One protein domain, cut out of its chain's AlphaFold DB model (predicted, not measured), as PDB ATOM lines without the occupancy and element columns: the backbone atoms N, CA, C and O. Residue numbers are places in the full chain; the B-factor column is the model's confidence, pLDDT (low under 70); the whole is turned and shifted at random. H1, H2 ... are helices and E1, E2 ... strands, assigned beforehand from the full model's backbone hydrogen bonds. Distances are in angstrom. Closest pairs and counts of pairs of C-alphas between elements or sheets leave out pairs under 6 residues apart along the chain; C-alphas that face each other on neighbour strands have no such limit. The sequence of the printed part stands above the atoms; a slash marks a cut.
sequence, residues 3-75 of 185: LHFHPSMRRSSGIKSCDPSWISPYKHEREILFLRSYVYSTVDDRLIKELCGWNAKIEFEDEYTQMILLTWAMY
ATOM      1  N   LEU A   3      98.982 136.602 188.297       83.62
ATOM      2  CA  LEU A   3      98.367 137.853 187.862       83.62
ATOM      3  C   LEU A   3      99.440 138.933 187.753       83.62
ATOM      4  O   LEU A   3     100.214 139.155 188.687       83.62
ATOM      5  N   HIS A   4      99.466 139.641 186.629       85.31
ATOM      6  CA  HIS A   4     100.277 140.843 186.480       85.31
ATOM      7  C   HIS A   4      99.479 141.949 185.793       85.31
ATOM      8  O   HIS A   4      98.443 141.724 185.169       85.31
ATOM      9  N   PHE A   5      99.960 143.179 185.951       79.12
ATOM     10  CA  PHE A   5      99.247 144.370 185.511       79.12
ATOM     11  C   PHE A   5     100.095 145.151 184.528       79.12
ATOM     12  O   PHE A   5     101.313 145.280 184.707       79.12
ATOM     13  N   HIS A   6      99.435 145.762 183.549       74.56
ATOM     14  CA  HIS A   6     100.102 146.715 182.677       74.56
ATOM     15  C   HIS A   6     100.708 147.865 183.520       74.56
ATOM     16  O   HIS A   6     100.066 148.322 184.466       74.56
ATOM     17  N   PRO A   7     101.924 148.379 183.237       67.88
ATOM     18  CA  PRO A   7     102.580 149.390 184.079       67.88
ATOM     19  C   PRO A   7     101.776 150.677 184.298       67.88
ATOM     20  O   PRO A   7     101.910 151.324 185.342       67.88
ATOM     21  N   SER A   8     100.903 151.030 183.352       63.03
ATOM     22  CA  SER A   8      99.964 152.143 183.519       63.03
ATOM     23  C   SER A   8      98.989 151.949 184.679       63.03
ATOM     24  O   SER A   8      98.470 152.924 185.224       63.03
ATOM     25  N   MET A   9      98.821 150.705 185.134       66.56
ATOM     26  CA  MET A   9      97.929 150.340 186.221       66.56
ATOM     27  C   MET A   9      98.469 150.687 187.614       66.56
ATOM     28  O   MET A   9      97.730 150.710 188.592       66.56
ATOM     29  N   ARG A  10      99.762 151.015 187.730       59.94
ATOM     30  CA  ARG A  10     100.374 151.374 189.021       59.94
ATOM     31  C   ARG A  10     100.091 152.814 189.454       59.94
ATOM     32  O   ARG A  10     100.296 153.138 190.622       59.94
ATOM     33  N   ARG A  11      99.696 153.697 188.528       56.84
ATOM     34  CA  ARG A  11      99.677 155.156 188.764       56.84
ATOM     35  C   ARG A  11      98.335 155.833 188.539       56.84
ATOM     36  O   ARG A  11      98.180 156.965 188.985       56.84
ATOM     37  N   SER A  12      97.387 155.181 187.874       56.19
ATOM     38  CA  SER A  12      96.084 155.789 187.644       56.19
ATOM     39  C   SER A  12      95.189 155.635 188.879       56.19
ATOM     40  O   SER A  12      94.911 154.523 189.323       56.19
ATOM     41  N   SER A  13      94.765 156.746 189.487       54.62
ATOM     42  CA  SER A  13      93.866 156.733 190.651       54.62
ATOM     43  C   SER A  13      92.402 156.450 190.302       54.62
ATOM     44  O   SER A  13      91.629 156.158 191.211       54.62
ATOM     45  N   GLY A  14      92.038 156.447 189.015       55.12
ATOM     46  CA  GLY A  14      90.744 155.970 188.519       55.12
ATOM     47  C   GLY A  14      90.637 154.447 188.458       55.12
ATOM     48  O   GLY A  14      89.541 153.922 188.283       55.12
ATOM     49  N   ILE A  15      91.745 153.731 188.661       62.12
ATOM     50  CA  ILE A  15      91.747 152.277 188.787       62.12
ATOM     51  C   ILE A  15      91.117 151.909 190.119       62.12
ATOM     52  O   ILE A  15      91.702 152.096 191.188       62.12
ATOM     53  N   LYS A  16      89.887 151.415 190.044       65.62
ATOM     54  CA  LYS A  16      89.149 150.931 191.202       65.62
ATOM     55  C   LYS A  16      89.658 149.574 191.650       65.62
ATOM     56  O   LYS A  16      90.389 148.891 190.934       65.62
ATOM     57  N   SER A  17      89.179 149.178 192.820       72.56
ATOM     58  CA  SER A  17      89.293 147.810 193.297       72.56
ATOM     59  C   SER A  17      88.899 146.795 192.241       72.56
ATOM     60  O   SER A  17      87.820 146.857 191.659       72.56
ATOM     61  N   CYS A  18      89.831 145.888 191.986       75.06
ATOM     62  CA  CYS A  18      89.649 144.718 191.163       75.06
ATOM     63  C   CYS A  18      89.384 143.552 192.105       75.06
ATOM     64  O   CYS A  18      90.237 143.201 192.919       75.06
ATOM     65  N   ASP A  19      88.196 142.977 191.999       81.50
ATOM     66  CA  ASP A  19      87.914 141.663 192.551       81.50
ATOM     67  C   ASP A  19      88.134 140.644 191.419       81.50
ATOM     68  O   ASP A  19      87.322 140.603 190.493       81.50
ATOM     69  N   PRO A  20      89.228 139.861 191.421       81.25
ATOM     70  CA  PRO A  20      89.514 138.848 190.419       81.25
ATOM     71  C   PRO A  20      88.792 137.524 190.717       81.25
ATOM     72  O   PRO A  20      89.066 136.527 190.053       81.25
ATOM     73  N   SER A  21      87.863 137.463 191.682       82.31
ATOM     74  CA  SER A  21      87.145 136.222 192.024       82.31
ATOM     75  C   SER A  21      86.411 135.598 190.829       82.31
ATOM     76  O   SER A  21      86.135 134.403 190.838       82.31
ATOM     77  N   TRP A  22      86.110 136.381 189.787       82.06
ATOM     78  CA  TRP A  22      85.490 135.894 188.548       82.06
ATOM     79  C   TRP A  22      86.446 135.115 187.629       82.06
ATOM     80  O   TRP A  22      85.967 134.348 186.797       82.06
ATOM     81  N   ILE A  23      87.767 135.279 187.783       82.25
ATOM     82  CA  ILE A  23      88.803 134.488 187.088       82.25
ATOM     83  C   ILE A  23      89.534 133.507 188.012       82.25
ATOM     84  O   ILE A  23      90.258 132.642 187.529       82.25
ATOM     85  N   SER A  24      89.374 133.633 189.333       79.00
ATOM     86  CA  SER A  24      90.055 132.762 190.290       79.00
ATOM     87  C   SER A  24      89.443 131.353 190.310       79.00
ATOM     88  O   SER A  24      88.223 131.215 190.458       79.00
ATOM     89  N   PRO A  25      90.261 130.285 190.251       73.31
ATOM     90  CA  PRO A  25      89.784 128.923 190.481       73.31
ATOM     91  C   PRO A  25      89.408 128.677 191.955       73.31
ATOM     92  O   PRO A  25      88.630 127.769 192.252       73.31
ATOM     93  N   TYR A  26      89.908 129.501 192.886       74.25
ATOM     94  CA  TYR A  26      89.664 129.383 194.323       74.25
ATOM     95  C   TYR A  26      88.510 130.296 194.752       74.25
ATOM     96  O   TYR A  26      88.699 131.455 195.108       74.25
ATOM     97  N   LYS A  27      87.284 129.762 194.745       66.00
ATOM     98  CA  LYS A  27      86.054 130.531 195.037       66.00
ATOM     99  C   LYS A  27      85.905 130.987 196.496       66.00
ATOM    100  O   LYS A  27      85.006 131.770 196.800       66.00
ATOM    101  N   HIS A  28      86.736 130.468 197.398       65.94
ATOM    102  CA  HIS A  28      86.663 130.740 198.837       65.94
ATOM    103  C   HIS A  28      87.665 131.802 199.308       65.94
ATOM    104  O   HIS A  28      87.519 132.318 200.413       65.94
ATOM    105  N   GLU A  29      88.627 132.174 198.464       64.25
ATOM    106  CA  GLU A  29      89.626 133.200 198.752       64.25
ATOM    107  C   GLU A  29      89.273 134.458 197.956       64.25
ATOM    108  O   GLU A  29      89.341 134.482 196.729       64.25
ATOM    109  N   ARG A  30      88.829 135.508 198.657       64.31
ATOM    110  CA  ARG A  30      88.601 136.823 198.046       64.31
ATOM    111  C   ARG A  30      89.844 137.676 198.227       64.31
ATOM    112  O   ARG A  30      90.084 138.192 199.316       64.31
ATOM    113  N   GLU A  31      90.590 137.876 197.152       73.19
ATOM    114  CA  GLU A  31      91.680 138.847 197.113       73.19
ATOM    115  C   GLU A  31      91.200 140.126 196.430       73.19
ATOM    116  O   GLU A  31      90.856 140.107 195.257       73.19
ATOM    117  N   ILE A  32      91.174 141.261 197.131       72.75
ATOM    118  CA  ILE A  32      90.889 142.549 196.484       72.75
ATOM    119  C   ILE A  32      92.213 143.177 196.052       72.75
ATOM    120  O   ILE A  32      93.019 143.600 196.883       72.75
ATOM    121  N   LEU A  33      92.418 143.287 194.743       72.38
ATOM    122  CA  LEU A  33      93.577 143.948 194.156       72.38
ATOM    123  C   LEU A  33      93.273 145.448 194.020       72.38
ATOM    124  O   LEU A  33      92.242 145.840 193.477       72.38
ATOM    125  N   PHE A  34      94.186 146.294 194.508       69.38
ATOM    126  CA  PHE A  34      94.054 147.759 194.586       69.38
ATOM    127  C   PHE A  34      92.857 148.240 195.428       69.38
ATOM    128  O   PHE A  34      91.756 148.428 194.932       69.38
ATOM    129  N   LEU A  35      93.039 148.551 196.712       59.22
ATOM    130  CA  LEU A  35      91.952 149.138 197.509       59.22
ATOM    131  C   LEU A  35      91.824 150.649 197.232       59.22
ATOM    132  O   LEU A  35      92.464 151.468 197.891       59.22
ATOM    133  N   ARG A  36      91.034 151.031 196.222       64.75
ATOM    134  CA  ARG A  36      90.784 152.433 195.847       64.75
ATOM    135  C   ARG A  36      89.285 152.657 195.669       64.75
ATOM    136  O   ARG A  36      88.702 152.223 194.675       64.75
ATOM    137  N   SER A  37      88.663 153.346 196.625       54.81
ATOM    138  CA  SER A  37      87.271 153.785 196.521       54.81
ATOM    139  C   SER A  37      87.208 155.257 196.112       54.81
ATOM    140  O   SER A  37      88.018 156.082 196.523       54.81
ATOM    141  N   TYR A  38      86.240 155.576 195.259       58.28
ATOM    142  CA  TYR A  38      85.832 156.949 194.967       58.28
ATOM    143  C   TYR A  38      84.318 156.917 194.829       58.28
ATOM    144  O   TYR A  38      83.806 156.106 194.050       58.28
ATOM    145  N   VAL A  39      83.631 157.768 195.581       48.22
ATOM    146  CA  VAL A  39      82.186 157.968 195.475       48.22
ATOM    147  C   VAL A  39      81.962 159.049 194.423       48.22
ATOM    148  O   VAL A  39      82.300 160.207 194.650       48.22
ATOM    149  N   TYR A  40      81.446 158.671 193.253       52.97
ATOM    150  CA  TYR A  40      80.960 159.626 192.259       52.97
ATOM    151  C   TYR A  40      79.481 159.864 192.539       52.97
ATOM    152  O   TYR A  40      78.664 158.998 192.250       52.97
ATOM    153  N   SER A  41      79.123 161.005 193.127       50.94
ATOM    154  CA  SER A  41      77.719 161.327 193.418       50.94
ATOM    155  C   SER A  41      76.959 161.913 192.217       50.94
ATOM    156  O   SER A  41      75.783 162.230 192.355       50.94
ATOM    157  N   THR A  42      77.605 162.090 191.054       50.56
ATOM    158  CA  THR A  42      77.048 162.842 189.908       50.56
ATOM    159  C   THR A  42      77.275 162.216 188.522       50.56
ATOM    160  O   THR A  42      76.972 162.858 187.520       50.56
ATOM    161  N   VAL A  43      77.804 160.989 188.418       52.84
ATOM    162  CA  VAL A  43      78.126 160.346 187.124       52.84
ATOM    163  C   VAL A  43      77.142 159.209 186.832       52.84
ATOM    164  O   VAL A  43      76.821 158.446 187.733       52.84
ATOM    165  N   ASP A  44      76.690 159.091 185.577       55.47
ATOM    166  CA  ASP A  44      75.860 157.983 185.073       55.47
ATOM    167  C   ASP A  44      76.467 156.612 185.442       55.47
ATOM    168  O   ASP A  44      77.636 156.336 185.144       55.47
ATOM    169  N   ASP A  45      75.666 155.739 186.059       55.56
ATOM    170  CA  ASP A  45      76.033 154.384 186.491       55.56
ATOM    171  C   ASP A  45      76.669 153.544 185.372       55.56
ATOM    172  O   ASP A  45      77.530 152.693 185.627       55.56
ATOM    173  N   ARG A  46      76.284 153.783 184.111       59.19
ATOM    174  CA  ARG A  46      76.882 153.106 182.952       59.19
ATOM    175  C   ARG A  46      78.334 153.527 182.740       59.19
ATOM    176  O   ARG A  46      79.190 152.676 182.501       59.19
ATOM    177  N   LEU A  47      78.613 154.820 182.865       58.28
ATOM    178  CA  LEU A  47      79.954 155.380 182.741       58.28
ATOM    179  C   LEU A  47      80.821 154.957 183.936       58.28
ATOM    180  O   LEU A  47      81.990 154.635 183.759       58.28
ATOM    181  N   ILE A  48      80.233 154.850 185.133       58.69
ATOM    182  CA  ILE A  48      80.898 154.287 186.317       58.69
ATOM    183  C   ILE A  48      81.290 152.827 186.067       58.69
ATOM    184  O   ILE A  48      82.448 152.481 186.279       58.69
ATOM    185  N   LYS A  49      80.393 151.969 185.565       63.19
ATOM    186  CA  LYS A  49      80.741 150.570 185.249       63.19
ATOM    187  C   LYS A  49      81.884 150.454 184.241       63.19
ATOM    188  O   LYS A  49      82.764 149.620 184.435       63.19
ATOM    189  N   GLU A  50      81.913 151.296 183.210       64.50
ATOM    190  CA  GLU A  50      83.020 151.316 182.246       64.50
ATOM    191  C   GLU A  50      84.329 151.838 182.868       64.50
ATOM    192  O   GLU A  50      85.384 151.235 182.678       64.50
ATOM    193  N   LEU A  51      84.268 152.903 183.676       63.16
ATOM    194  CA  LEU A  51      85.418 153.471 184.393       63.16
ATOM    195  C   LEU A  51      85.972 152.542 185.481       63.16
ATOM    196  O   LEU A  51      87.132 152.676 185.853       63.16
ATOM    197  N   CYS A  52      85.169 151.627 186.016       66.56
ATOM    198  CA  CYS A  52      85.573 150.705 187.083       66.56
ATOM    199  C   CYS A  52      85.897 149.294 186.563       66.56
ATOM    200  O   CYS A  52      86.312 148.440 187.343       66.56
ATOM    201  N   GLY A  53      85.674 149.041 185.270       77.00
ATOM    202  CA  GLY A  53      85.794 147.722 184.665       77.00
ATOM    203  C   GLY A  53      87.237 147.252 184.505       77.00
ATOM    204  O   GLY A  53      88.157 148.046 184.285       77.00
ATOM    205  N   TRP A  54      87.405 145.935 184.551       82.31
ATOM    206  CA  TRP A  54      88.664 145.246 184.315       82.31
ATOM    207  C   TRP A  54      88.484 144.188 183.239       82.31
ATOM    208  O   TRP A  54      87.476 143.485 183.223       82.31
ATOM    209  N   ASN A  55      89.488 144.062 182.383       86.75
ATOM    210  CA  ASN A  55      89.616 142.973 181.434       86.75
ATOM    211  C   ASN A  55      90.751 142.052 181.881       86.75
ATOM    212  O   ASN A  55      91.727 142.492 182.493       86.75
ATOM    213  N   ALA A  56      90.610 140.771 181.556       88.12
ATOM    214  CA  ALA A  56      91.625 139.756 181.768       88.12
ATOM    215  C   ALA A  56      91.962 139.112 180.427       88.12
ATOM    216  O   ALA A  56      91.064 138.730 179.673       88.12
ATOM    217  N   LYS A  57      93.253 138.985 180.138       90.62
ATOM    218  CA  LYS A  57      93.755 138.304 178.948       90.62
ATOM    219  C   LYS A  57      94.795 137.278 179.364       90.62
ATOM    220  O   LYS A  57      95.744 137.619 180.061       90.62
ATOM    221  N   ILE A  58      94.640 136.044 178.900       90.31
ATOM    222  CA  ILE A  58      95.676 135.019 179.041       90.31
ATOM    223  C   ILE A  58      96.828 135.400 178.103       90.31
ATOM    224  O   ILE A  58      96.631 135.523 176.892       90.31
ATOM    225  N   GLU A  59      98.011 135.646 178.661       91.00
ATOM    226  CA  GLU A  59      99.229 135.898 177.879       91.00
ATOM    227  C   GLU A  59     100.026 134.621 177.643       91.00
ATOM    228  O   GLU A  59     100.661 134.474 176.601       91.00
ATOM    229  N   PHE A  60      99.980 133.703 178.605       90.31
ATOM    230  CA  PHE A  60     100.705 132.446 178.561       90.31
ATOM    231  C   PHE A  60      99.975 131.386 179.384       90.31
ATOM    232  O   PHE A  60      99.421 131.693 180.443       90.31
ATOM    233  N   GLU A  61      99.989 130.148 178.903       92.88
ATOM    234  CA  GLU A  61      99.411 129.002 179.595       92.88
ATOM    235  C   GLU A  61     100.202 127.732 179.263       92.88
ATOM    236  O   GLU A  61     100.446 127.435 178.092       92.88
ATOM    237  N   ASP A  62     100.598 127.003 180.303       92.31
ATOM    238  CA  ASP A  62     101.147 125.651 180.243       92.31
ATOM    239  C   ASP A  62     100.399 124.719 181.218       92.31
ATOM    240  O   ASP A  62      99.408 125.110 181.834       92.31
ATOM    241  N   GLU A  63     100.858 123.469 181.347       89.62
ATOM    242  CA  GLU A  63     100.225 122.444 182.192       89.62
ATOM    243  C   GLU A  63     100.101 122.850 183.676       89.62
ATOM    244  O   GLU A  63      99.186 122.396 184.365       89.62
ATOM    245  N   TYR A  64     100.978 123.724 184.179       86.69
ATOM    246  CA  TYR A  64     101.071 124.076 185.601       86.69
ATOM    247  C   TYR A  64     100.804 125.562 185.883       86.69
ATOM    248  O   TYR A  64     100.518 125.943 187.025       86.69
ATOM    249  N   THR A  65     100.896 126.424 184.869       87.62
ATOM    250  CA  THR A  65     100.931 127.876 185.024       87.62
ATOM    251  C   THR A  65     100.094 128.575 183.965       87.62
ATOM    252  O   THR A  65     100.297 128.416 182.772       87.62
ATOM    253  N   GLN A  66      99.224 129.472 184.426       89.31
ATOM    254  CA  GLN A  66      98.541 130.450 183.586       89.31
ATOM    255  C   GLN A  66      98.951 131.856 184.022       89.31
ATOM    256  O   GLN A  66      98.876 132.180 185.216       89.31
ATOM    257  N   MET A  67      99.385 132.676 183.067       89.69
ATOM    258  CA  MET A  67      99.700 134.090 183.249       89.69
ATOM    259  C   MET A  67      98.592 134.937 182.639       89.69
ATOM    260  O   MET A  67      98.308 134.851 181.442       89.69
ATOM    261  N   ILE A  68      97.977 135.767 183.475       89.38
ATOM    262  CA  ILE A  68      96.874 136.634 183.075       89.38
ATOM    263  C   ILE A  68      97.309 138.088 183.226       89.38
ATOM    264  O   ILE A  68      97.644 138.540 184.327       89.38
ATOM    265  N   LEU A  69      97.239 138.824 182.119       88.81
ATOM    266  CA  LEU A  69      97.339 140.272 182.108       88.81
ATOM    267  C   LEU A  69      95.984 140.870 182.479       88.81
ATOM    268  O   LEU A  69      94.978 140.638 181.803       88.81
ATOM    269  N   LEU A  70      95.985 141.694 183.522       86.25
ATOM    270  CA  LEU A  70      94.854 142.532 183.895       86.25
ATOM    271  C   LEU A  70      95.031 143.957 183.357       86.25
ATOM    272  O   LEU A  70      96.049 144.620 183.601       86.25
ATOM    273  N   THR A  71      94.005 144.443 182.662       83.81
ATOM    274  CA  THR A  71      93.934 145.787 182.075       83.81
ATOM    275  C   THR A  71      92.664 146.511 182.501       83.81
ATOM    276  O   THR A  71      91.605 145.922 182.703       83.81
ATOM    277  N   TRP A  72      92.763 147.831 182.639       82.06
ATOM    278  CA  TRP A  72      91.606 148.693 182.858       82.06
ATOM    279  C   TRP A  72      90.732 148.732 181.599       82.06
ATOM    280  O   TRP A  72      91.241 148.981 180.507       82.06
ATOM    281  N   ALA A  73      89.418 148.547 181.726       82.88
ATOM    282  CA  ALA A  73      88.524 148.444 180.570       82.88
ATOM    283  C   ALA A  73      88.557 149.689 179.661       82.88
ATOM    284  O   ALA A  73      88.528 149.576 178.434       82.88
ATOM    285  N   MET A  74      88.696 150.883 180.244       81.06
ATOM    286  CA  MET A  74      88.859 152.124 179.477       81.06
ATOM    287  C   MET A  74      90.203 152.211 178.762       81.06
ATOM    288  O   MET A  74      90.295 152.838 177.714       81.06
ATOM    289  N   TYR A  75      91.260 151.598 179.290       82.75
ATOM    290  CA  TYR A  75      92.516 151.544 178.552       82.75
ATOM    291  C   TYR A  75      92.320 150.763 177.248       82.75
ATOM    292  O   TYR A  75      92.571 151.297 176.167       82.75
TER     293      TYR A  75
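AT A GLANCE: This is residues 3 to 75 of the 185 residues of an uncharacterized protein of Reticulomyxa filosa (UniProt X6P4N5). A narrow, elongated model is built on a long two-stranded hairpin, E2 and E3, with the very short strand E1 beside E3. H2 leads into the hairpin at the end away from its turn, and a long stretch without named elements, residues 11 to 44, loops out between H1 and H2; residues 41 to 47 stick out free. The printed part has 73 residues, with two named helices and three named strands in the order E1, H1, H2, E2, E3; the sheet runs E1, E3, E2 and is mixed. The class is mixed, helices and strands, though under half of the residues are in named elements. The whole is only just loose, close to compact, with a radius of gyration of the C-alphas of 13.6 A and spans of 47 by 27 by 20 A.

HOW THE PARTS SIT: Start at E1, residues 3 to 5, an edge strand parallel to E3, residues 66 to 72, at 34 degrees. Look there for N 4 and O 68, 3.1 A apart and within hydrogen-bond range, and for the C-alphas of 5 and 70, which face each other at 5.0 A. On the other side of E3 you find the other edge strand, E2, residues 54 to 61, antiparallel to it at 155 degrees. These two form a hairpin, with N 55 and O 71 at 2.8 A and N 67 and O 60 at 2.8 A, both within hydrogen-bond range. H1, residues 7 to 10, only grazes the sheet with its residues 7 to 9; its closest C-alphas to E3 are those of Met 9 and Thr 71, 7.3 A apart. H2, residues 45 to 52, is not on the sheet; its closest C-alphas to E3 are those of Cys 52 and Trp 72, at 7.6 A. H2 is apart from E1 and from H1. In H2 every O i to N i+4 pair is within hydrogen-bond range, while H1 is too short for such a pair.

IN THESE COORDINATES: Find C-alpha 3 at (98.367, 137.853, 187.862), where E1 begins; it runs 7.0 A to C-alpha 5. H1 follows, 5.8 A from C-alpha 7 to C-alpha 10. Find C-alpha 45 at (76.033, 154.384, 186.491); from there H2 runs 10.2 A to C-alpha 52. E2 then covers 20.0 A from C-alpha 54 to C-alpha 61. E3 returns over 19.5 A from C-alpha 66 to C-alpha 72 at (91.606, 148.693, 182.858).

THE WHOLE: Look for the two C-alphas farthest apart at Thr 42 and Glu 63, 47.2 A. The printed part has no cut. The link from H1 to H2 is long, with 34 residues; the other three are tight. The mean pLDDT of the printed part is 72.6, and it is under 70 at residues 7 to 16, 27 to 30 and 34 to 52.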